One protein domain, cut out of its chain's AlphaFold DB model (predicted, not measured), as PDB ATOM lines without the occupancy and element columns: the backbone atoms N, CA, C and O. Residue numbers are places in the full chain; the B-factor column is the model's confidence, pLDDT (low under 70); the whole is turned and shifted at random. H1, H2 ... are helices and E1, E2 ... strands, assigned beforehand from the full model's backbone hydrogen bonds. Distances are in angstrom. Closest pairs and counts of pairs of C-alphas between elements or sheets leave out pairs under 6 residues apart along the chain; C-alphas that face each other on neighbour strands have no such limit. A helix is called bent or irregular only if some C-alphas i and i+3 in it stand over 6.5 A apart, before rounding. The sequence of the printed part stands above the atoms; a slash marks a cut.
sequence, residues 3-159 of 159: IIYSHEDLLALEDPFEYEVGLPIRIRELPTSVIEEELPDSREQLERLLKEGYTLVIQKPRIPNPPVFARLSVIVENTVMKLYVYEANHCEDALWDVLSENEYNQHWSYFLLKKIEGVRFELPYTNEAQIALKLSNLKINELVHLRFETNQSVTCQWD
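This is residues 3 to 159 of the 159 residues of an uncharacterized protein of Exiguobacterium enclense (UniProt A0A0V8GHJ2). A broad, twisted wall of eight antiparallel strands has the helix H3 over one face. On the opposite face, the small hairpin E7 and E8 and the stretch of residues 21 to 32 cover part of the sheet, and the loop round Asn 127 reaches away from it. The printed part has 157 residues, with five named helices and ten named strands in the order E1 H1 H2 E2 H3 E3 H4 E4 E5 H5 E6 E7 E8 E9 E10, and its class is mixed, helices and strands. The large sheet runs E1 E2 E10 E9 E6 E3 E5 E4. The whole is compact, with a radius of gyration of the C-alphas of 15.0 A, and spans 44 by 39 by 28 A.

E1, residues 3 to 6, begins at C-alpha 3 (-21.976, -12.384, -20.676). H1 is residues 7 to 11 and H2 residues 16 to 20; H2 is irregular, but only just, with C-alphas 16 and 19 6.54 A apart. E2, residues 33 to 38, is 16.7 A long; H3, residues 42 to 51, is 14.2 A long and begins at C-alpha 42 (-28.736, -25.809, -29.568). E3, residues 55 to 61, is 19.8 A long. H4 is residues 67 to 71, E4 residues 73 to 77, and E5 residues 81 to 86, 16.5 A long. H5, residues 93 to 101, is 12.1 A long, and E6, residues 109 to 113, is 13.0 A long. E7 is residues 120 to 122 and E8 residues 134 to 136. E9, residues 141 to 147, is 20.1 A long, and E10, residues 152 to 158, is 20.2 A long and ends at C-alpha 158 (-19.027, -6.170, -36.290).

In the large sheet E1 and E4 are the edge strands. E1 and E2 are antiparallel, with N 3 and O 36 2.8 A apart, within hydrogen-bond range. The hairpin E9 and E10 has N 145 and O 154 at 2.8 A, E9 and E6 have N 112 and O 144 at 2.8 A, and E6 and E3 have N 57 and O 111 at 2.8 A. H3 is on the sheet at a height of 8.5 A, slantwise to the strands at 35 degrees to E6 on the local plane, and makes two layers with it, a helix on one face of a sheet; its closest C-alphas to E9 are those of Ser 42 and Leu 146, 6.6 A apart. E3, H4, E4 and E5, H5, E6 are split strand-helix-strand units, two strands running the same way with another strand between them, each with a right-handed crossover. H1, H4 and, only just, with 5 pairs of C-alphas within 10 A, H5 only graze the sheet; H2 is not on it, but only just, with 4 such pairs. H4 and H5 are close but not clearly touching, the C-alphas of Val 68 and Leu 95 being 6.1 A apart. The hairpin E7 and E8 has N 120 and O 136 at 2.9 A, and residues 26 to 27 pair with 134 to 135 of E8, parallel. In H1 and H3 every O i to N i+4 pair is within hydrogen-bond range; in H5 4 of 5 are, in H2 0 of 1, with 0 of 2 O i to N i+3 pairs, and in H4 0 of 1, with 1 of 2.

The two C-alphas farthest apart are those of Glu 8 and Pro 67, at 44.3 A. The printed part has no cut. The links H2 to E2 and E7 to E8 are long, with 12 and 11 residues. The mean pLDDT of the printed part is 92.0, and residues 128 to 129 are under 70.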
ATOM      1  N   ILE A   3     -23.162 -13.226 -20.849       94.94
ATOM      2  CA  ILE A   3     -21.976 -12.384 -20.676       94.94
ATOM      3  C   ILE A   3     -21.771 -11.606 -21.976       94.94
ATOM      4  O   ILE A   3     -21.976 -12.140 -23.064       94.94
ATOM      5  N   ILE A   4     -21.431 -10.325 -21.863       96.38
ATOM      6  CA  ILE A   4     -21.191  -9.446 -23.007       96.38
ATOM      7  C   ILE A   4     -19.832  -8.794 -22.801       96.38
ATOM      8  O   ILE A   4     -19.636  -8.105 -21.803       96.38
ATOM      9  N   TYR A   5     -18.937  -8.995 -23.759       95.44
ATOM     10  CA  TYR A   5     -17.655  -8.316 -23.852       95.44
ATOM     11  C   TYR A   5     -17.791  -7.192 -24.870       95.44
ATOM     12  O   TYR A   5     -18.175  -7.420 -26.021       95.44
ATOM     13  N   SER A   6     -17.499  -5.970 -24.443       95.38
ATOM     14  CA  SER A   6     -17.369  -4.829 -25.340       95.38
ATOM     15  C   SER A   6     -16.035  -4.871 -26.086       95.38
ATOM     16  O   SER A   6     -15.114  -5.593 -25.711       95.38
ATOM     17  N   HIS A   7     -15.896  -4.049 -27.124       93.44
ATOM     18  CA  HIS A   7     -14.633  -3.891 -27.842       93.44
ATOM     19  C   HIS A   7     -13.447  -3.561 -26.917       93.44
ATOM     20  O   HIS A   7     -12.348  -4.072 -27.118       93.44
ATOM     21  N   GLU A   8     -13.665  -2.726 -25.896       94.44
ATOM     22  CA  GLU A   8     -12.625  -2.350 -24.930       94.44
ATOM     23  C   GLU A   8     -12.220  -3.533 -24.044       94.44
ATOM     24  O   GLU A   8     -11.028  -3.726 -23.807       94.44
ATOM     25  N   ASP A   9     -13.186  -4.357 -23.626       93.94
ATOM     26  CA  ASP A   9     -12.907  -5.582 -22.869       93.94
ATOM     27  C   ASP A   9     -12.060  -6.542 -23.707       93.94
ATOM     28  O   ASP A   9     -11.052  -7.061 -23.237       93.94
ATOM     29  N   LEU A  10     -12.421  -6.724 -24.980       92.38
ATOM     30  CA  LEU A  10     -11.713  -7.616 -25.899       92.38
ATOM     31  C   LEU A  10     -10.280  -7.153 -26.190       92.38
ATOM     32  O   LEU A  10      -9.396  -7.988 -26.360       92.38
ATOM     33  N   LEU A  11     -10.033  -5.838 -26.235       91.81
ATOM     34  CA  LEU A  11      -8.687  -5.274 -26.397       91.81
ATOM     35  C   LEU A  11      -7.781  -5.535 -25.188       91.81
ATOM     36  O   LEU A  11      -6.559  -5.512 -25.333       91.81
ATOM     37  N   ALA A  12      -8.362  -5.739 -24.003       91.81
ATOM     38  CA  ALA A  12      -7.615  -6.022 -22.783       91.81
ATOM     39  C   ALA A  12      -7.209  -7.502 -22.652       91.81
ATOM     40  O   ALA A  12      -6.386  -7.824 -21.794       91.81
ATOM     41  N   LEU A  13      -7.762  -8.389 -23.486       87.88
ATOM     42  CA  LEU A  13      -7.467  -9.822 -23.487       87.88
ATOM     43  C   LEU A  13      -6.242 -10.123 -24.362       87.88
ATOM     44  O   LEU A  13      -6.112  -9.606 -25.470       87.88
ATOM     45  N   GLU A  14      -5.348 -10.994 -23.880       83.88
ATOM     46  CA  GLU A  14      -4.171 -11.419 -24.654       83.88
ATOM     47  C   GLU A  14      -4.558 -12.292 -25.859       83.88
ATOM     48  O   GLU A  14      -3.962 -12.166 -26.929       83.88
ATOM     49  N   ASP A  15      -5.580 -13.141 -25.699       82.62
ATOM     50  CA  ASP A  15      -6.152 -13.962 -26.769       82.62
ATOM     51  C   ASP A  15      -7.680 -14.075 -26.612       82.62
ATOM     52  O   ASP A  15      -8.192 -15.041 -26.035       82.62
ATOM     53  N   PRO A  16      -8.434 -13.080 -27.114       81.75
ATOM     54  CA  PRO A  16      -9.871 -12.999 -26.885       81.75
ATOM     55  C   PRO A  16     -10.650 -14.163 -27.502       81.75
ATOM     56  O   PRO A  16     -11.771 -14.417 -27.079       81.75
ATOM     57  N   PHE A  17     -10.105 -14.862 -28.504       84.69
ATOM     58  CA  PHE A  17     -10.871 -15.833 -29.284       84.69
ATOM     59  C   PHE A  17     -10.517 -17.283 -28.983       84.69
ATOM     60  O   PHE A  17     -11.431 -18.087 -28.837       84.69
ATOM     61  N   GLU A  18      -9.230 -17.639 -28.930       80.19
ATOM     62  CA  GLU A  18      -8.820 -19.042 -28.796       80.19
ATOM     63  C   GLU A  18      -8.965 -19.513 -27.343       80.19
ATOM     64  O   GLU A  18      -9.547 -20.568 -27.093       80.19
ATOM     65  N   TYR A  19      -8.493 -18.709 -26.385       75.12
ATOM     66  CA  TYR A  19      -8.455 -19.092 -24.969       75.12
ATOM     67  C   TYR A  19      -9.627 -18.562 -24.144       75.12
ATOM     68  O   TYR A  19     -10.064 -19.254 -23.228       75.12
ATOM     69  N   GLU A  20     -10.143 -17.374 -24.464       83.31
ATOM     70  CA  GLU A  20     -11.209 -16.750 -23.671       83.31
ATOM     71  C   GLU A  20     -12.592 -17.213 -24.143       83.31
ATOM     72  O   GLU A  20     -13.302 -17.892 -23.405       83.31
ATOM     73  N   VAL A  21     -12.959 -16.942 -25.403       84.25
ATOM     74  CA  VAL A  21     -14.286 -17.327 -25.930       84.25
ATOM     75  C   VAL A  21     -14.297 -18.641 -26.722       84.25
ATOM     76  O   VAL A  21     -15.324 -19.016 -27.290       84.25
ATOM     77  N   GLY A  22     -13.179 -19.370 -26.762       85.38
ATOM     78  CA  GLY A  22     -13.085 -20.744 -27.272       85.38
ATOM     79  C   GLY A  22     -13.628 -20.962 -28.689       85.38
ATOM     80  O   GLY A  22     -14.348 -21.934 -28.924       85.38
ATOM     81  N   LEU A  23     -13.353 -20.056 -29.631       90.31
ATOM     82  CA  LEU A  23     -13.788 -20.213 -31.020       90.31
ATOM     83  C   LEU A  23     -12.919 -21.245 -31.761       90.31
ATOM     84  O   LEU A  23     -11.693 -21.183 -31.687       90.31
ATOM     85  N   PRO A  24     -13.507 -22.130 -32.593       87.50
ATOM     86  CA  PRO A  24     -12.759 -23.138 -33.356       87.50
ATOM     87  C   PRO A  24     -12.043 -22.554 -34.591       87.50
ATOM     88  O   PRO A  24     -11.645 -23.278 -35.505       87.50
ATOM     89  N   ILE A  25     -11.938 -21.227 -34.669       91.31
ATOM     90  CA  ILE A  25     -11.448 -20.471 -35.818       91.31
ATOM     91  C   ILE A  25     -10.627 -19.279 -35.340       91.31
ATOM     92  O   ILE A  25     -10.854 -18.732 -34.264       91.31
ATOM     93  N   ARG A  26      -9.709 -18.819 -36.187       90.56
ATOM     94  CA  ARG A  26      -8.952 -17.590 -35.954       90.56
ATOM     95  C   ARG A  26      -9.601 -16.427 -36.675       90.56
ATOM     96  O   ARG A  26      -9.785 -16.463 -37.891       90.56
ATOM     97  N   ILE A  27      -9.883 -15.368 -35.935       89.69
ATOM     98  CA  ILE A  27     -10.441 -14.141 -36.488       89.69
ATOM     99  C   ILE A  27      -9.406 -13.033 -36.350       89.69
ATOM    100  O   ILE A  27      -8.830 -12.833 -35.285       89.69
ATOM    101  N   ARG A  28      -9.127 -12.335 -37.455       81.94
ATOM    102  CA  ARG A  28      -8.139 -11.249 -37.453       81.94
ATOM    103  C   ARG A  28      -8.726  -9.920 -36.983       81.94
ATOM    104  O   ARG A  28      -8.011  -9.127 -36.377       81.94
ATOM    105  N   GLU A  29      -9.973  -9.639 -37.342       89.94
ATOM    106  CA  GLU A  29     -10.626  -8.375 -37.008       89.94
ATOM    107  C   GLU A  29     -11.346  -8.477 -35.663       89.94
ATOM    108  O   GLU A  29     -12.252  -9.293 -35.508       89.94
ATOM    109  N   LEU A  30     -10.988  -7.623 -34.705       92.25
ATOM    110  CA  LEU A  30     -11.668  -7.579 -33.411       92.25
ATOM    111  C   LEU A  30     -13.126  -7.098 -33.593       92.25
ATOM    112  O   LEU A  30     -13.318  -6.053 -34.223       92.25
ATOM    113  N   PRO A  31     -14.145  -7.829 -33.100       94.44
ATOM    114  CA  PRO A  31     -15.541  -7.410 -33.179       94.44
ATOM    115  C   PRO A  31     -15.820  -6.209 -32.275       94.44
ATOM    116  O   PRO A  31     -15.051  -5.905 -31.360       94.44
ATOM    117  N   THR A  32     -16.937  -5.525 -32.518       96.12
ATOM    118  CA  THR A  32     -17.439  -4.483 -31.614       96.12
ATOM    119  C   THR A  32     -17.928  -5.091 -30.297       96.12
ATOM    120  O   THR A  32     -17.836  -4.457 -29.246       96.12
ATOM    121  N   SER A  33     -18.430  -6.327 -30.339       96.00
ATOM    122  CA  SER A  33     -18.834  -7.074 -29.151       96.00
ATOM    123  C   SER A  33     -18.758  -8.588 -29.357       96.00
ATOM    124  O   SER A  33     -18.883  -9.100 -30.476       96.00
ATOM    125  N   VAL A  34     -18.580  -9.308 -28.248       97.06
ATOM    126  CA  VAL A  34     -18.804 -10.755 -28.169       97.06
ATOM    127  C   VAL A  34     -19.834 -11.036 -27.087       97.06
ATOM    128  O   VAL A  34     -19.785 -10.462 -26.002       97.06
ATOM    129  N   ILE A  35     -20.783 -11.913 -27.385       97.06
ATOM    130  CA  ILE A  35     -21.849 -12.320 -26.478       97.06
ATOM    131  C   ILE A  35     -21.740 -13.823 -26.262       97.06
ATOM    132  O   ILE A  35     -21.879 -14.585 -27.216       97.06
ATOM    133  N   GLU A  36     -21.542 -14.242 -25.017       96.69
ATOM    134  CA  GLU A  36     -21.662 -15.640 -24.606       96.69
ATOM    135  C   GLU A  36     -23.001 -15.836 -23.896       96.69
ATOM    136  O   GLU A  36     -23.316 -15.129 -22.934       96.69
ATOM    137  N   GLU A  37     -23.816 -16.780 -24.356       96.44
ATOM    138  CA  GLU A  37     -25.121 -17.046 -23.749       96.44
ATOM    139  C   GLU A  37     -25.433 -18.540 -23.658       96.44
ATOM    140  O   GLU A  37     -25.101 -19.331 -24.536       96.44
ATOM    141  N   GLU A  38     -26.076 -18.931 -22.559       96.69
ATOM    142  CA  GLU A  38     -26.697 -20.250 -22.440       96.69
ATOM    143  C   GLU A  38     -27.993 -20.281 -23.245       96.69
ATOM    144  O   GLU A  38     -28.796 -19.342 -23.217       96.69
ATOM    145  N   LEU A  39     -28.211 -21.405 -23.905       95.38
ATOM    146  CA  LEU A  39     -29.354 -21.677 -24.747       95.38
ATOM    147  C   LEU A  39     -30.218 -22.769 -24.110       95.38
ATOM    148  O   LEU A  39     -29.695 -23.667 -23.452       95.38
ATOM    149  N   PRO A  40     -31.542 -22.741 -24.328       92.25
ATOM    150  CA  PRO A  40     -32.400 -23.858 -23.948       92.25
ATOM    151  C   PRO A  40     -32.082 -25.133 -24.741       92.25
ATOM    152  O   PRO A  40     -32.070 -26.216 -24.167       92.25
ATOM    153  N   ASP A  41     -31.836 -24.985 -26.047       95.81
ATOM    154  CA  ASP A  41     -31.565 -26.085 -26.973       95.81
ATOM    155  C   ASP A  41     -30.769 -25.584 -28.195       95.81
ATOM    156  O   ASP A  41     -31.167 -24.638 -28.883       95.81
ATOM    157  N   SER A  42     -29.622 -26.208 -28.466       94.94
ATOM    158  CA  SER A  42     -28.736 -25.809 -29.568       94.94
ATOM    159  C   SER A  42     -29.289 -26.134 -30.949       94.94
ATOM    160  O   SER A  42     -28.982 -25.438 -31.919       94.94
ATOM    161  N   ARG A  43     -30.100 -27.189 -31.063       95.81
ATOM    162  CA  ARG A  43     -30.669 -27.612 -32.340       95.81
ATOM    163  C   ARG A  43     -31.765 -26.654 -32.779       95.81
ATOM    164  O   ARG A  43     -31.764 -26.201 -33.923       95.81
ATOM    165  N   GLU A  44     -32.650 -26.287 -31.860       96.12
ATOM    166  CA  GLU A  44     -33.665 -25.260 -32.073       96.12
ATOM    167  C   GLU A  44     -33.009 -23.920 -32.432       96.12
ATOM    168  O   GLU A  44     -33.440 -23.242 -33.370       96.12
ATOM    169  N   GLN A  45     -31.918 -23.563 -31.745       97.06
ATOM    170  CA  GLN A  45     -31.148 -22.361 -32.055       97.06
ATOM    171  C   GLN A  45     -30.562 -22.399 -33.475       97.06
ATOM    172  O   GLN A  45     -30.691 -21.418 -34.213       97.06
ATOM    173  N   LEU A  46     -29.949 -23.516 -33.876       97.44
ATOM    174  CA  LEU A  46     -29.425 -23.706 -35.229       97.44
ATOM    175  C   LEU A  46     -30.534 -23.543 -36.273       97.44
ATOM    176  O   LEU A  46     -30.374 -22.789 -37.233       97.44
ATOM    177  N   GLU A  47     -31.678 -24.202 -36.078       96.88
ATOM    178  CA  GLU A  47     -32.826 -24.072 -36.977       96.88
ATOM    179  C   GLU A  47     -33.331 -22.632 -37.076       96.88
ATOM    180  O   GLU A  47     -33.689 -22.180 -38.166       96.88
ATOM    181  N   ARG A  48     -33.369 -21.903 -35.956       97.12
ATOM    182  CA  ARG A  48     -33.792 -20.501 -35.941       97.12
ATOM    183  C   ARG A  48     -32.855 -19.632 -36.775       97.12
ATOM    184  O   ARG A  48     -33.330 -18.906 -37.645       97.12
ATOM    185  N   LEU A  49     -31.544 -19.748 -36.570       97.81
ATOM    186  CA  LEU A  49     -30.546 -18.971 -37.314       97.81
ATOM    187  C   LEU A  49     -30.588 -19.287 -38.818       97.81
ATOM    188  O   LEU A  49     -30.548 -18.382 -39.649       97.81
ATOM    189  N   LEU A  50     -30.760 -20.555 -39.190       97.69
ATOM    190  CA  LEU A  50     -30.949 -20.956 -40.588       97.69
ATOM    191  C   LEU A  50     -32.206 -20.311 -41.209       97.69
ATOM    192  O   LEU A  50     -32.149 -19.773 -42.315       97.69
ATOM    193  N   LYS A  51     -33.336 -20.273 -40.485       97.12
ATOM    194  CA  LYS A  51     -34.563 -19.567 -40.925       97.12
ATOM    195  C   LYS A  51     -34.361 -18.058 -41.059       97.12
ATOM    196  O   LYS A  51     -34.954 -17.439 -41.937       97.12
ATOM    197  N   GLU A  52     -33.519 -17.474 -40.214       97.12
ATOM    198  CA  GLU A  52     -33.122 -16.065 -40.280       97.12
ATOM    199  C   GLU A  52     -32.116 -15.773 -41.412       97.12
ATOM    200  O   GLU A  52     -31.698 -14.623 -41.585       97.12
ATOM    201  N   GLY A  53     -31.730 -16.785 -42.194       96.25
ATOM    202  CA  GLY A  53     -30.862 -16.647 -43.359       96.25
ATOM    203  C   GLY A  53     -29.371 -16.633 -43.035       96.25
ATOM    204  O   GLY A  53     -28.588 -16.145 -43.845       96.25
ATOM    205  N   TYR A  54     -28.959 -17.128 -41.864       98.06
ATOM    206  CA  TYR A  54     -27.542 -17.390 -41.624       98.06
ATOM    207  C   TYR A  54     -27.081 -18.568 -42.485       98.06
ATOM    208  O   TYR A  54     -27.795 -19.555 -42.657       98.06
ATOM    209  N   THR A  55     -25.857 -18.475 -42.991       97.81
ATOM    210  CA  THR A  55     -25.192 -19.560 -43.711       97.81
ATOM    211  C   THR A  55     -24.356 -20.365 -42.735       97.81
ATOM    212  O   THR A  55     -23.486 -19.810 -42.060       97.81
ATOM    213  N   LEU A  56     -24.589 -21.673 -42.672       98.12
ATOM    214  CA  LEU A  56     -23.745 -22.573 -41.898       98.12
ATOM    215  C   LEU A  56     -22.490 -22.907 -42.711       98.12
ATOM    216  O   LEU A  56     -22.572 -23.449 -43.813       98.12
ATOM    217  N   VAL A  57     -21.325 -22.584 -42.157       97.81
ATOM    218  CA  VAL A  57     -20.014 -22.874 -42.740       97.81
ATOM    219  C   VAL A  57     -19.407 -24.060 -42.005       97.81
ATOM    220  O   VAL A  57     -19.379 -24.081 -40.776       97.81
ATOM    221  N   ILE A  58     -18.919 -25.050 -42.753       96.88
ATOM    222  CA  ILE A  58     -18.403 -26.302 -42.189       96.88
ATOM    223  C   ILE A  58     -17.048 -26.624 -42.806       96.88
ATOM    224  O   ILE A  58     -16.934 -26.892 -44.003       96.88
ATOM    225  N   GLN A  59     -16.014 -26.646 -41.980       95.44
ATOM    226  CA  GLN A  59     -14.699 -27.163 -42.318       95.44
ATOM    227  C   GLN A  59     -14.589 -28.627 -41.897       95.44
ATOM    228  O   GLN A  59     -14.888 -28.968 -40.754       95.44
ATOM    229  N   LYS A  60     -14.048 -29.467 -42.785       94.12
ATOM    230  CA  LYS A  60     -13.610 -30.821 -42.424       94.12
ATOM    231  C   LYS A  60     -12.449 -31.328 -43.293       94.12
ATOM    232  O   LYS A  60     -12.229 -30.800 -44.391       94.12
ATOM    233  N   PRO A  61     -11.764 -32.412 -42.887       92.12
ATOM    234  CA  PRO A  61     -10.777 -33.083 -43.725       92.12
ATOM    235  C   PRO A  61     -11.361 -33.668 -45.020       92.12
ATOM    236  O   PRO A  61     -12.536 -34.051 -45.105       92.12
ATOM    237  N   ARG A  62     -10.501 -33.835 -46.029       88.25
ATOM    238  CA  ARG A  62     -10.776 -34.483 -47.320       88.25
ATOM    239  C   ARG A  62     -10.751 -36.017 -47.208       88.25
ATOM    240  O   ARG A  62     -10.116 -36.715 -47.992       88.25
ATOM    241  N   ILE A  63     -11.453 -36.545 -46.216       84.12
ATOM    242  CA  ILE A  63     -11.737 -37.976 -46.058       84.12
ATOM    243  C   ILE A  63     -13.083 -38.318 -46.720       84.12
ATOM    244  O   ILE A  63     -13.834 -37.384 -47.039       84.12
ATOM    245  N   PRO A  64     -13.399 -39.609 -46.959       78.12
ATOM    246  CA  PRO A  64     -14.669 -40.021 -47.551       78.12
ATOM    247  C   PRO A  64     -15.852 -39.293 -46.912       78.12
ATOM    248  O   PRO A  64     -15.987 -39.240 -45.691       78.12
ATOM    249  N   ASN A  65     -16.657 -38.655 -47.758       75.12
ATOM    250  CA  ASN A  65     -17.725 -37.779 -47.308       75.12
ATOM    251  C   ASN A  65     -18.885 -38.617 -46.768       75.12
ATOM    252  O   ASN A  65     -19.378 -39.482 -47.501       75.12
ATOM    253  N   PRO A  66     -19.393 -38.317 -45.561       81.88
ATOM    254  CA  PRO A  66     -20.744 -38.719 -45.210       81.88
ATOM    255  C   PRO A  66     -21.705 -38.245 -46.317       81.88
ATOM    256  O   PRO A  66     -21.499 -37.146 -46.852       81.88
ATOM    257  N   PRO A  67     -22.736 -39.026 -46.692       88.19
ATOM    258  CA  PRO A  67     -23.610 -38.701 -47.822       88.19
ATOM    259  C   PRO A  67     -24.219 -37.294 -47.767       88.19
ATOM    260  O   PRO A  67     -24.409 -36.675 -48.814       88.19
ATOM    261  N   VAL A  68     -24.450 -36.762 -46.562       90.62
ATOM    262  CA  VAL A  68     -24.971 -35.405 -46.341       90.62
ATOM    263  C   VAL A  68     -24.076 -34.311 -46.948       90.62
ATOM    264  O   VAL A  68     -24.581 -33.340 -47.498       90.62
ATOM    265  N   PHE A  69     -22.752 -34.509 -46.993       91.94
ATOM    266  CA  PHE A  69     -21.807 -33.554 -47.594       91.94
ATOM    267  C   PHE A  69     -21.752 -33.616 -49.124       91.94
ATOM    268  O   PHE A  69     -21.172 -32.730 -49.748       91.94
ATOM    269  N   ALA A  70     -22.313 -34.652 -49.755       88.06
ATOM    270  CA  ALA A  70     -22.248 -34.809 -51.210       88.06
ATOM    271  C   ALA A  70     -23.061 -33.742 -51.962       88.06
ATOM    272  O   ALA A  70     -22.792 -33.482 -53.131       88.06
ATOM    273  N   ARG A  71     -24.053 -33.143 -51.293       86.75
ATOM    274  CA  ARG A  71     -24.943 -32.116 -51.853       86.75
ATOM    275  C   ARG A  71     -24.557 -30.693 -51.453       86.75
ATOM    276  O   ARG A  71     -25.164 -29.753 -51.952       86.75
ATOM    277  N   LEU A  72     -23.576 -30.537 -50.563       93.69
ATOM    278  CA  LEU A  72     -23.154 -29.231 -50.066       93.69
ATOM    279  C   LEU A  72     -22.198 -28.554 -51.043       93.69
ATOM    280  O   LEU A  72     -21.299 -29.188 -51.605       93.69
ATOM    281  N   SER A  73     -22.359 -27.245 -51.191       94.69
ATOM    282  CA  SER A  73     -21.464 -26.424 -51.998       94.69
ATOM    283  C   SER A  73     -20.117 -26.281 -51.295       94.69
ATOM    284  O   SER A  73     -20.052 -25.920 -50.122       94.69
ATOM    285  N   VAL A  74     -19.028 -26.555 -52.015       95.44
ATOM    286  CA  VAL A  74     -17.659 -26.296 -51.546       95.44
ATOM    287  C   VAL A  74     -17.269 -24.888 -51.973       95.44
ATOM    288  O   VAL A  74     -17.324 -24.576 -53.160       95.44
ATOM    289  N   ILE A  75     -16.846 -24.056 -51.022       95.19
ATOM    290  CA  ILE A  75     -16.415 -22.677 -51.296       95.19
ATOM    291  C   ILE A  75     -14.894 -22.528 -51.355       95.19
ATOM    292  O   ILE A  75     -14.391 -21.701 -52.109       95.19
ATOM    293  N   VAL A  76     -14.154 -23.336 -50.590       93.44
ATOM    294  CA  VAL A  76     -12.685 -23.361 -50.573       93.44
ATOM    295  C   VAL A  76     -12.225 -24.788 -50.288       93.44
ATOM    296  O   VAL A  76     -12.818 -25.488 -49.471       93.44
ATOM    297  N   GLU A  77     -11.150 -25.236 -50.931       94.44
ATOM    298  CA  GLU A  77     -10.500 -26.508 -50.611       94.44
ATOM    299  C   GLU A  77      -8.985 -26.441 -50.807       94.44
ATOM    300  O   GLU A  77      -8.472 -25.611 -51.558       94.44
ATOM    301  N   ASN A  78      -8.267 -27.333 -50.131       91.75
ATOM    302  CA  ASN A  78      -6.862 -27.611 -50.397       91.75
ATOM    303  C   ASN A  78      -6.620 -29.133 -50.428       91.75
ATOM    304  O   ASN A  78      -7.544 -29.936 -50.593       91.75
ATOM    305  N   THR A  79      -5.361 -29.558 -50.334       90.38
ATOM    306  CA  THR A  79      -4.996 -30.982 -50.365       90.38
ATOM    307  C   THR A  79      -5.512 -31.765 -49.156       90.38
ATOM    308  O   THR A  79      -5.719 -32.972 -49.276       90.38
ATOM    309  N   VAL A  80      -5.766 -31.095 -48.027       90.88
ATOM    310  CA  VAL A  80      -6.107 -31.705 -46.733       90.88
ATOM    311  C   VAL A  80      -7.550 -31.417 -46.311       90.88
ATOM    312  O   VAL A  80      -8.213 -32.306 -45.783       90.88
ATOM    313  N   MET A  81      -8.058 -30.212 -46.561       93.69
ATOM    314  CA  MET A  81      -9.297 -29.677 -45.990       93.69
ATOM    315  C   MET A  81     -10.271 -29.215 -47.075       93.69
ATOM    316  O   MET A  81      -9.870 -28.782 -48.157       93.69
ATOM    317  N   LYS A  82     -11.564 -29.265 -46.756       95.25
ATOM    318  CA  LYS A  82     -12.649 -28.660 -47.535       95.25
ATOM    319  C   LYS A  82     -13.491 -27.768 -46.629       95.25
ATOM    320  O   LYS A  82     -13.734 -28.118 -45.475       95.25
ATOM    321  N   LEU A  83     -13.947 -26.653 -47.184       96.31
ATOM    322  CA  LEU A  83     -14.878 -25.720 -46.567       96.31
ATOM    323  C   LEU A  83     -16.187 -25.742 -47.351       96.31
ATOM    324  O   LEU A  83     -16.215 -25.437 -48.546       96.31
ATOM    325  N   TYR A  84     -17.252 -26.124 -46.667       96.94
ATOM    326  CA  TYR A  84     -18.594 -26.240 -47.205       96.94
ATOM    327  C   TYR A  84     -19.466 -25.105 -46.704       96.94
ATOM    328  O   TYR A  84     -19.247 -24.577 -45.613       96.94
ATOM    329  N   VAL A  85     -20.492 -24.798 -47.485       97.12
ATOM    330  CA  VAL A  85     -21.611 -23.967 -47.054       97.12
ATOM    331  C   VAL A  85     -22.898 -24.764 -47.126       97.12
ATOM    332  O   VAL A  85     -23.104 -25.579 -48.031       97.12
ATOM    333  N   TYR A  86     -23.756 -24.513 -46.151       96.81
ATOM    334  CA  TYR A  86     -25.107 -25.024 -46.082       96.81
ATOM    335  C   TYR A  86     -26.065 -23.844 -45.939       96.81
ATOM    336  O   TYR A  86     -26.095 -23.155 -44.917       96.81
ATOM    337  N   GLU A  87     -26.820 -23.615 -47.009       93.62
ATOM    338  CA  GLU A  87     -27.834 -22.575 -47.123       93.62
ATOM    339  C   GLU A  87     -29.197 -23.261 -47.222       93.62
ATOM    340  O   GLU A  87     -29.602 -23.753 -48.276       93.62
ATOM    341  N   ALA A  88     -29.893 -23.343 -46.094       91.81
ATOM    342  CA  ALA A  88     -31.236 -23.895 -46.011       91.81
ATOM    343  C   ALA A  88     -31.997 -23.222 -44.868       91.81
ATOM    344  O   ALA A  88     -31.408 -22.570 -44.014       91.81
ATOM    345  N   ASN A  89     -33.313 -23.416 -44.826       92.31
ATOM    346  CA  ASN A  89     -34.184 -22.887 -43.772       92.31
ATOM    347  C   ASN A  89     -34.425 -23.877 -42.614       92.31
ATOM    348  O   ASN A  89     -35.283 -23.637 -41.769       92.31
ATOM    349  N   HIS A  90     -33.740 -25.017 -42.603       93.00
ATOM    350  CA  HIS A  90     -33.797 -26.023 -41.543       93.00
ATOM    351  C   HIS A  90     -32.517 -26.861 -41.563       93.00
ATOM    352  O   HIS A  90     -31.834 -26.906 -42.585       93.00
ATOM    353  N   CYS A  91     -32.191 -27.526 -40.456       94.88
ATOM    354  CA  CYS A  91     -31.085 -28.482 -40.402       94.88
ATOM    355  C   CYS A  91     -31.617 -29.900 -40.642       94.88
ATOM    356  O   CYS A  91     -32.528 -30.339 -39.943       94.88
ATOM    357  N   GLU A  92     -31.058 -30.620 -41.614       95.06
ATOM    358  CA  GLU A  92     -31.349 -32.047 -41.795       95.06
ATOM    359  C   GLU A  92     -30.820 -32.863 -40.600       95.06
ATOM    360  O   GLU A  92     -29.738 -32.568 -40.088       95.06
ATOM    361  N   ASP A  93     -31.533 -33.924 -40.199       95.56
ATOM    362  CA  ASP A  93     -31.108 -34.828 -39.112       95.56
ATOM    363  C   ASP A  93     -29.696 -35.372 -39.344       95.56
ATOM    364  O   ASP A  93     -28.832 -35.278 -38.482       95.56
ATOM    365  N   ALA A  94     -29.420 -35.847 -40.561       94.94
ATOM    366  CA  ALA A  94     -28.113 -36.393 -40.910       94.94
ATOM    367  C   ALA A  94     -26.982 -35.352 -40.828       94.94
ATOM    368  O   ALA A  94     -25.826 -35.717 -40.625       94.94
ATOM    369  N   LEU A  95     -27.291 -34.065 -41.025       95.38
ATOM    370  CA  LEU A  95     -26.307 -32.998 -40.857       95.38
ATOM    371  C   LEU A  95     -26.084 -32.718 -39.373       95.38
ATOM    372  O   LEU A  95     -24.938 -32.623 -38.941       95.38
ATOM    373  N   TRP A  96     -27.173 -32.631 -38.608       96.00
ATOM    374  CA  TRP A  96     -27.138 -32.456 -37.162       96.00
ATOM    375  C   TRP A  96     -26.306 -33.546 -36.483       96.00
ATOM    376  O   TRP A  96     -25.378 -33.223 -35.742       96.00
ATOM    377  N   ASP A  97     -26.580 -34.816 -36.788       95.00
ATOM    378  CA  ASP A  97     -25.891 -35.963 -36.196       95.00
ATOM    379  C   ASP A  97     -24.377 -35.875 -36.429       95.00
ATOM    380  O   ASP A  97     -23.592 -35.957 -35.488       95.00
ATOM    381  N   VAL A  98     -23.951 -35.596 -37.667       94.44
ATOM    382  CA  VAL A  98     -22.520 -35.515 -37.997       94.44
ATOM    383  C   VAL A  98     -21.832 -34.330 -37.317       94.44
ATOM    384  O   VAL A  98     -20.688 -34.470 -36.881       94.44
ATOM    385  N   LEU A  99     -22.487 -33.168 -37.237       95.12
ATOM    386  CA  LEU A  99     -21.911 -32.005 -36.556       95.12
ATOM    387  C   LEU A  99     -21.772 -32.266 -35.053       95.12
ATOM    388  O   LEU A  99     -20.716 -31.993 -34.493       95.12
ATOM    389  N   SER A 100     -22.794 -32.866 -34.442       94.06
ATOM    390  CA  SER A 100     -22.811 -33.225 -33.020       94.06
ATOM    391  C   SER A 100     -21.737 -34.250 -32.669       94.06
ATOM    392  O   SER A 100     -20.988 -34.067 -31.716       94.06
ATOM    393  N   GLU A 101     -21.593 -35.301 -33.476       94.00
ATOM    394  CA  GLU A 101     -20.561 -36.325 -33.276       94.00
ATOM    395  C   GLU A 101     -19.130 -35.781 -33.417       94.00
ATOM    396  O   GLU A 101     -18.192 -36.363 -32.871       94.00
ATOM    397  N   ASN A 102     -18.939 -34.687 -34.163       92.38
ATOM    398  CA  ASN A 102     -17.622 -34.116 -34.456       92.38
ATOM    399  C   ASN A 102     -17.355 -32.781 -33.748       92.38
ATOM    400  O   ASN A 102     -16.355 -32.143 -34.074       92.38
ATOM    401  N   GLU A 103     -18.180 -32.378 -32.777       91.44
ATOM    402  CA  GLU A 103     -18.021 -31.117 -32.036       91.44
ATOM    403  C   GLU A 103     -16.596 -30.937 -31.480       91.44
ATOM    404  O   GLU A 103     -15.976 -29.894 -31.676       91.44
ATOM    405  N   TYR A 104     -16.028 -31.989 -30.885       88.44
ATOM    406  CA  TYR A 104     -14.678 -31.970 -30.298       88.44
ATOM    407  C   TYR A 104     -13.571 -32.462 -31.228       88.44
ATOM    408  O   TYR A 104     -12.427 -32.660 -30.806       88.44
ATOM    409  N   ASN A 105     -13.877 -32.710 -32.500       89.12
ATOM    410  CA  ASN A 105     -12.860 -33.117 -33.452       89.12
ATOM    411  C   ASN A 105     -12.026 -31.895 -33.856       89.12
ATOM    412  O   ASN A 105     -12.491 -31.049 -34.610       89.12
ATOM    413  N   GLN A 106     -10.763 -31.844 -33.425       83.88
ATOM    414  CA  GLN A 106      -9.851 -30.714 -33.662       83.88
ATOM    415  C   GLN A 106      -9.648 -30.327 -35.143       83.88
ATOM    416  O   GLN A 106      -9.128 -29.256 -35.440       83.88
ATOM    417  N   HIS A 107      -9.999 -31.206 -36.087       87.12
ATOM    418  CA  HIS A 107      -9.893 -30.933 -37.524       87.12
ATOM    419  C   HIS A 107     -11.223 -30.516 -38.160       87.12
ATOM    420  O   HIS A 107     -11.282 -30.264 -39.367       87.12
ATOM    421  N   TRP A 108     -12.291 -30.464 -37.372       92.38
ATOM    422  CA  TRP A 108     -13.592 -29.961 -37.772       92.38
ATOM    423  C   TRP A 108     -13.810 -28.589 -37.158       92.38
ATOM    424  O   TRP A 108     -13.332 -28.270 -36.074       92.38
ATOM    425  N   SER A 109     -14.512 -27.741 -37.893       93.06
ATOM    426  CA  SER A 109     -14.922 -26.438 -37.383       93.06
ATOM    427  C   SER A 109     -16.228 -26.072 -38.054       93.06
ATOM    428  O   SER A 109     -16.346 -26.201 -39.272       93.06
ATOM    429  N   TYR A 110     -17.205 -25.608 -37.287       95.56
ATOM    430  CA  TYR A 110     -18.451 -25.100 -37.839       95.56
ATOM    431  C   TYR A 110     -18.918 -23.863 -37.081       95.56
ATOM    432  O   TYR A 110     -18.685 -23.699 -35.881       95.56
ATOM    433  N   PHE A 111     -19.546 -22.964 -37.822       97.06
ATOM    434  CA  PHE A 111     -20.083 -21.705 -37.327       97.06
ATOM    435  C   PHE A 111     -21.062 -21.154 -38.361       97.06
ATOM    436  O   PHE A 111     -21.054 -21.545 -39.529       97.06
ATOM    437  N   LEU A 112     -21.911 -20.236 -37.930       97.94
ATOM    438  CA  LEU A 112     -22.862 -19.543 -38.776       97.94
ATOM    439  C   LEU A 112     -22.369 -18.132 -39.072       97.94
ATOM    440  O   LEU A 112     -21.857 -17.454 -38.185       97.94
ATOM    441  N   LEU A 113     -22.556 -17.684 -40.310       97.38
ATOM    442  CA  LEU A 113     -22.304 -16.310 -40.734       97.38
ATOM    443  C   LEU A 113     -23.579 -15.681 -41.271       97.38
ATOM    444  O   LEU A 113     -24.307 -16.307 -42.042       97.38
ATOM    445  N   LYS A 114     -23.816 -14.415 -40.926       97.00
ATOM    446  CA  LYS A 114     -24.950 -13.666 -41.479       97.00
ATOM    447  C   LYS A 114     -24.742 -13.285 -42.943       97.00
ATOM    448  O   LYS A 114     -25.706 -13.240 -43.701       97.00
ATOM    449  N   LYS A 115     -23.502 -12.988 -43.337       94.25
ATOM    450  CA  LYS A 115     -23.107 -12.689 -44.720       94.25
ATOM    451  C   LYS A 115     -21.828 -13.430 -45.061       94.25
ATOM    452  O   LYS A 115     -20.859 -13.372 -44.303       94.25
ATOM    453  N   ILE A 116     -21.805 -14.090 -46.209       93.94
ATOM    454  CA  ILE A 116     -20.614 -14.800 -46.681       93.94
ATOM    455  C   ILE A 116     -19.858 -14.007 -47.747       93.94
ATOM    456  O   ILE A 116     -18.650 -14.167 -47.928       93.94
ATOM    457  N   GLU A 117     -20.553 -13.110 -48.441       92.12
ATOM    458  CA  GLU A 117     -20.022 -12.360 -49.563       92.12
ATOM    459  C   GLU A 117     -18.875 -11.451 -49.125       92.12
ATOM    460  O   GLU A 117     -19.014 -10.553 -48.295       92.12
ATOM    461  N   GLY A 118     -17.714 -11.669 -49.737       90.88
ATOM    462  CA  GLY A 118     -16.508 -10.903 -49.454       90.88
ATOM    463  C   GLY A 118     -15.720 -11.385 -48.236       90.88
ATOM    464  O   GLY A 118     -14.570 -10.960 -48.107       90.88
ATOM    465  N   VAL A 119     -16.248 -12.287 -47.402       95.25
ATOM    466  CA  VAL A 119     -15.465 -12.909 -46.324       95.25
ATOM    467  C   VAL A 119     -14.337 -13.736 -46.940       95.25
ATOM    468  O   VAL A 119     -14.526 -14.473 -47.909       95.25
ATOM    469  N   ARG A 120     -13.128 -13.581 -46.403       95.12
ATOM    470  CA  ARG A 120     -11.941 -14.308 -46.856       95.12
ATOM    471  C   ARG A 120     -11.662 -15.462 -45.909       95.12
ATOM    472  O   ARG A 120     -11.450 -15.238 -44.719       95.12
ATOM    473  N   PHE A 121     -11.601 -16.662 -46.471       94.25
ATOM    474  CA  PHE A 121     -11.295 -17.890 -45.749       94.25
ATOM    475  C   PHE A 121      -9.903 -18.388 -46.132       94.25
ATOM    476  O   PHE A 121      -9.622 -18.642 -47.303       94.25
ATOM    477  N   GLU A 122      -9.040 -18.554 -45.138       93.06
ATOM    478  CA  GLU A 122      -7.728 -19.176 -45.293       93.06
ATOM    479  C   GLU A 122      -7.767 -20.535 -44.579       93.06
ATOM    480  O   GLU A 122      -7.855 -20.591 -43.353       93.06
ATOM    481  N   LEU A 123      -7.741 -21.633 -45.344       92.38
ATOM    482  CA  LEU A 123      -7.801 -22.992 -44.793       92.38
ATOM    483  C   LEU A 123      -6.519 -23.366 -44.014       92.38
ATOM    484  O   LEU A 123      -5.425 -22.938 -44.403       92.38
ATOM    485  N   PRO A 124      -6.624 -24.242 -42.993       88.81
ATOM    486  CA  PRO A 124      -5.482 -24.887 -42.355       88.81
ATOM    487  C   PRO A 124      -4.593 -25.616 -43.361       88.81
ATOM    488  O   PRO A 124      -5.062 -26.072 -44.406       88.81
ATOM    489  N   TYR A 125      -3.320 -25.786 -43.014       84.44
ATOM    490  CA  TYR A 125      -2.307 -26.510 -43.788       84.44
ATOM    491  C   TYR A 125      -2.010 -25.910 -45.171       84.44
ATOM    492  O   TYR A 125      -1.426 -26.566 -46.030       84.44
ATOM    493  N   THR A 126      -2.385 -24.650 -45.398       74.56
ATOM    494  CA  THR A 126      -1.896 -23.856 -46.538       74.56
ATOM    495  C   THR A 126      -0.428 -23.449 -46.359       74.56
ATOM    496  O   THR A 126       0.280 -23.241 -47.341       74.56
ATOM    497  N   ASN A 127       0.047 -23.402 -45.114       70.06
ATOM    498  CA  ASN A 127       1.455 -23.403 -44.728       70.06
ATOM    499  C   ASN A 127       1.627 -24.252 -43.451       70.06
ATOM    500  O   ASN A 127       0.649 -24.515 -42.750       70.06
ATOM    501  N   GLU A 128       2.852 -24.688 -43.147       64.38
ATOM    502  CA  GLU A 128       3.130 -25.601 -42.019       64.38
ATOM    503  C   GLU A 128       2.748 -25.023 -40.644       64.38
ATOM    504  O   GLU A 128       2.515 -25.778 -39.704       64.38
ATOM    505  N   ALA A 129       2.645 -23.695 -40.522       67.50
ATOM    506  CA  ALA A 129       2.325 -23.012 -39.270       67.50
ATOM    507  C   ALA A 129       0.817 -22.771 -39.061       67.50
ATOM    508  O   ALA A 129       0.393 -22.447 -37.950       67.50
ATOM    509  N   GLN A 130      -0.011 -22.900 -40.102       74.38
ATOM    510  CA  GLN A 130      -1.436 -22.600 -40.029       74.38
ATOM    511  C   GLN A 130      -2.242 -23.859 -39.716       74.38
ATOM    512  O   GLN A 130      -2.605 -24.621 -40.607       74.38
ATOM    513  N   ILE A 131      -2.568 -24.044 -38.441       80.62
ATOM    514  CA  ILE A 131      -3.317 -25.212 -37.953       80.62
ATOM    515  C   ILE A 131      -4.833 -24.982 -37.833       80.62
ATOM    516  O   ILE A 131      -5.570 -25.940 -37.637       80.62
ATOM    517  N   ALA A 132      -5.305 -23.741 -37.998       87.12
ATOM    518  CA  ALA A 132      -6.711 -23.360 -37.840       87.12
ATOM    519  C   ALA A 132      -7.256 -22.590 -39.055       87.12
ATOM    520  O   ALA A 132      -6.505 -21.947 -39.802       87.12
ATOM    521  N   LEU A 133      -8.579 -22.658 -39.243       92.38
ATOM    522  CA  LEU A 133      -9.285 -21.854 -40.236       92.38
ATOM    523  C   LEU A 133      -9.183 -20.394 -39.831       92.38
ATOM    524  O   LEU A 133      -9.485 -20.056 -38.688       92.38
ATOM    525  N   LYS A 134      -8.796 -19.529 -40.763       93.00
ATOM    526  CA  LYS A 134      -8.704 -18.101 -40.495       93.00
ATOM    527  C   LYS A 134      -9.695 -17.319 -41.340       93.00
ATOM    528  O   LYS A 134      -9.780 -17.519 -42.553       93.00
ATOM    529  N   LEU A 135     -10.429 -16.430 -40.680       94.25
ATOM    530  CA  LEU A 135     -11.397 -15.528 -41.287       94.25
ATOM    531  C   LEU A 135     -10.849 -14.103 -41.281       94.25
ATOM    532  O   LEU A 135     -10.215 -13.654 -40.321       94.25
ATOM    533  N   SER A 136     -11.096 -13.398 -42.381       93.81
ATOM    534  CA  SER A 136     -10.837 -11.964 -42.491       93.81
ATOM    535  C   SER A 136     -11.850 -11.271 -43.400       93.81
ATOM    536  O   SER A 136     -12.604 -11.922 -44.129       93.81
ATOM    537  N   ASN A 137     -11.821  -9.939 -43.401       94.06
ATOM    538  CA  ASN A 137     -12.743  -9.066 -44.122       94.06
ATOM    539  C   ASN A 137     -14.206  -9.239 -43.671       94.06
ATOM    540  O   ASN A 137     -15.106  -9.256 -44.511       94.06
ATOM    541  N   LEU A 138     -14.430  -9.363 -42.355       92.88
ATOM    542  CA  LEU A 138     -15.764  -9.589 -41.790       92.88
ATOM    543  C   LEU A 138     -16.699  -8.379 -41.956       92.88
ATOM    544  O   LEU A 138     -17.843  -8.591 -42.341       92.88
ATOM    545  N   LYS A 139     -16.214  -7.129 -41.834       88.38
ATOM    546  CA  LYS A 139     -17.028  -5.890 -41.991       88.38
ATOM    547  C   LYS A 139     -18.340  -5.976 -41.190       88.38
ATOM    548  O   LYS A 139     -18.348  -6.646 -40.182       88.38
ATOM    549  N   ILE A 140     -19.437  -5.359 -41.645       90.38
ATOM    550  CA  ILE A 140     -20.761  -5.399 -41.000       90.38
ATOM    551  C   ILE A 140     -21.386  -6.803 -41.100       90.38
ATOM    552  O   ILE A 140     -22.142  -7.097 -42.047       90.38
ATOM    553  N   ASN A 141     -21.030  -7.675 -40.163       95.31
ATOM    554  CA  ASN A 141     -21.366  -9.094 -40.164       95.31
ATOM    555  C   ASN A 141     -21.548  -9.617 -38.739       95.31
ATOM    556  O   ASN A 141     -21.192  -8.966 -37.760       95.31
ATOM    557  N   GLU A 142     -22.107 -10.813 -38.644       96.94
ATOM    558  CA  GLU A 142     -22.296 -11.520 -37.390       96.94
ATOM    559  C   GLU A 142     -21.876 -12.974 -37.571       96.94
ATOM    560  O   GLU A 142     -22.236 -13.617 -38.566       96.94
ATOM    561  N   LEU A 143     -21.108 -13.470 -36.606       97.50
ATOM    562  CA  LEU A 143     -20.666 -14.850 -36.527       97.50
ATOM    563  C   LEU A 143     -21.244 -15.485 -35.273       97.50
ATOM    564  O   LEU A 143     -21.066 -14.948 -34.186       97.50
ATOM    565  N   VAL A 144     -21.876 -16.646 -35.418       97.81
ATOM    566  CA  VAL A 144     -22.400 -17.418 -34.290       97.81
ATOM    567  C   VAL A 144     -21.747 -18.791 -34.272       97.81
ATOM    568  O   VAL A 144     -21.850 -19.551 -35.234       97.81
ATOM    569  N   HIS A 145     -21.089 -19.131 -33.173       97.12
ATOM    570  CA  HIS A 145     -20.627 -20.484 -32.896       97.12
ATOM    571  C   HIS A 145     -21.532 -21.111 -31.832       97.12
ATOM    572  O   HIS A 145     -21.785 -20.503 -30.795       97.12
ATOM    573  N   LEU A 146     -22.045 -22.308 -32.114       96.81
ATOM    574  CA  LEU A 146     -22.905 -23.068 -31.212       96.81
ATOM    575  C   LEU A 146     -22.104 -24.229 -30.622       96.81
ATOM    576  O   LEU A 146     -21.542 -25.024 -31.376       96.81
ATOM    577  N   ARG A 147     -22.102 -24.329 -29.293       95.44
ATOM    578  CA  ARG A 147     -21.558 -25.448 -28.521       95.44
ATOM    579  C   ARG A 147     -22.720 -26.356 -28.126       95.44
ATOM    580  O   ARG A 147     -23.525 -25.989 -27.265       95.44
ATOM    581  N   PHE A 148     -22.855 -27.478 -28.822       94.44
ATOM    582  CA  PHE A 148     -24.023 -28.347 -28.758       94.44
ATOM    583  C   PHE A 148     -24.113 -29.087 -27.428       94.44
ATOM    584  O   PHE A 148     -25.173 -29.043 -26.806       94.44
ATOM    585  N   GLU A 149     -23.027 -29.708 -26.954       92.81
ATOM    586  CA  GLU A 149     -23.050 -30.447 -25.684       92.81
ATOM    587  C   GLU A 149     -23.411 -29.545 -24.496       92.81
ATOM    588  O   GLU A 149     -24.192 -29.931 -23.624       92.81
ATOM    589  N   THR A 150     -22.878 -28.321 -24.462       94.12
ATOM    590  CA  THR A 150     -23.089 -27.394 -23.341       94.12
ATOM    591  C   THR A 150     -24.316 -26.503 -23.499       94.12
ATOM    592  O   THR A 150     -24.615 -25.735 -22.586       94.12
ATOM    593  N   ASN A 151     -25.008 -26.557 -24.641       96.12
ATOM    594  CA  ASN A 151     -26.058 -25.612 -25.018       96.12
ATOM    595  C   ASN A 151     -25.659 -24.151 -24.792       96.12
ATOM    596  O   ASN A 151     -26.299 -23.411 -24.048       96.12
ATOM    597  N   GLN A 152     -24.573 -23.738 -25.437       96.38
ATOM    598  CA  GLN A 152     -24.089 -22.361 -25.384       96.38
ATOM    599  C   GLN A 152     -23.898 -21.806 -26.789       96.38
ATOM    600  O   GLN A 152     -23.607 -22.545 -27.729       96.38
ATOM    601  N   SER A 153     -24.012 -20.493 -26.929       97.00
ATOM    602  CA  SER A 153     -23.569 -19.778 -28.119       97.00
ATOM    603  C   SER A 153     -22.536 -18.721 -27.780       97.00
ATOM    604  O   SER A 153     -22.551 -18.112 -26.711       97.00
ATOM    605  N   VAL A 154     -21.661 -18.494 -28.754       97.19
ATOM    606  CA  VAL A 154     -20.753 -17.355 -28.818       97.19
ATOM    607  C   VAL A 154     -21.092 -16.575 -30.078       97.19
ATOM    608  O   VAL A 154     -20.951 -17.093 -31.189       97.19
ATOM    609  N   THR A 155     -21.535 -15.334 -29.917       97.56
ATOM    610  CA  THR A 155     -21.903 -14.443 -31.020       97.56
ATOM    611  C   THR A 155     -20.927 -13.280 -31.090       97.56
ATOM    612  O   THR A 155     -20.816 -12.511 -30.141       97.56
ATOM    613  N   CYS A 156     -20.237 -13.130 -32.216       96.88
ATOM    614  CA  CYS A 156     -19.349 -12.006 -32.502       96.88
ATOM    615  C   CYS A 156     -20.030 -11.049 -33.484       96.88
ATOM    616  O   CYS A 156     -20.523 -11.495 -34.524       96.88
ATOM    617  N   GLN A 157     -20.028  -9.750 -33.182       96.81
ATOM    618  CA  GLN A 157     -20.697  -8.723 -33.989       96.81
ATOM    619  C   GLN A 157     -19.722  -7.634 -34.430       96.81
ATOM    620  O   GLN A 157     -18.960  -7.103 -33.625       96.81
ATOM    621  N   TRP A 158     -19.779  -7.276 -35.707       95.06
ATOM    622  CA  TRP A 158     -19.027  -6.170 -36.290       95.06
ATOM    623  C   TRP A 158     -20.017  -5.170 -36.907       95.06
ATOM    624  O   TRP A 158     -20.915  -5.583 -37.646       95.06
ATOM    625  N   ASP A 159     -19.837  -3.878 -36.614       83.38
ATOM    626  CA  ASP A 159     -20.684  -2.771 -37.102       83.38
ATOM    627  C   ASP A 159     -20.207  -2.131 -38.415       83.38
ATOM    628  O   ASP A 159     -19.002  -2.227 -38.761       83.38
TER     629      ASP A 159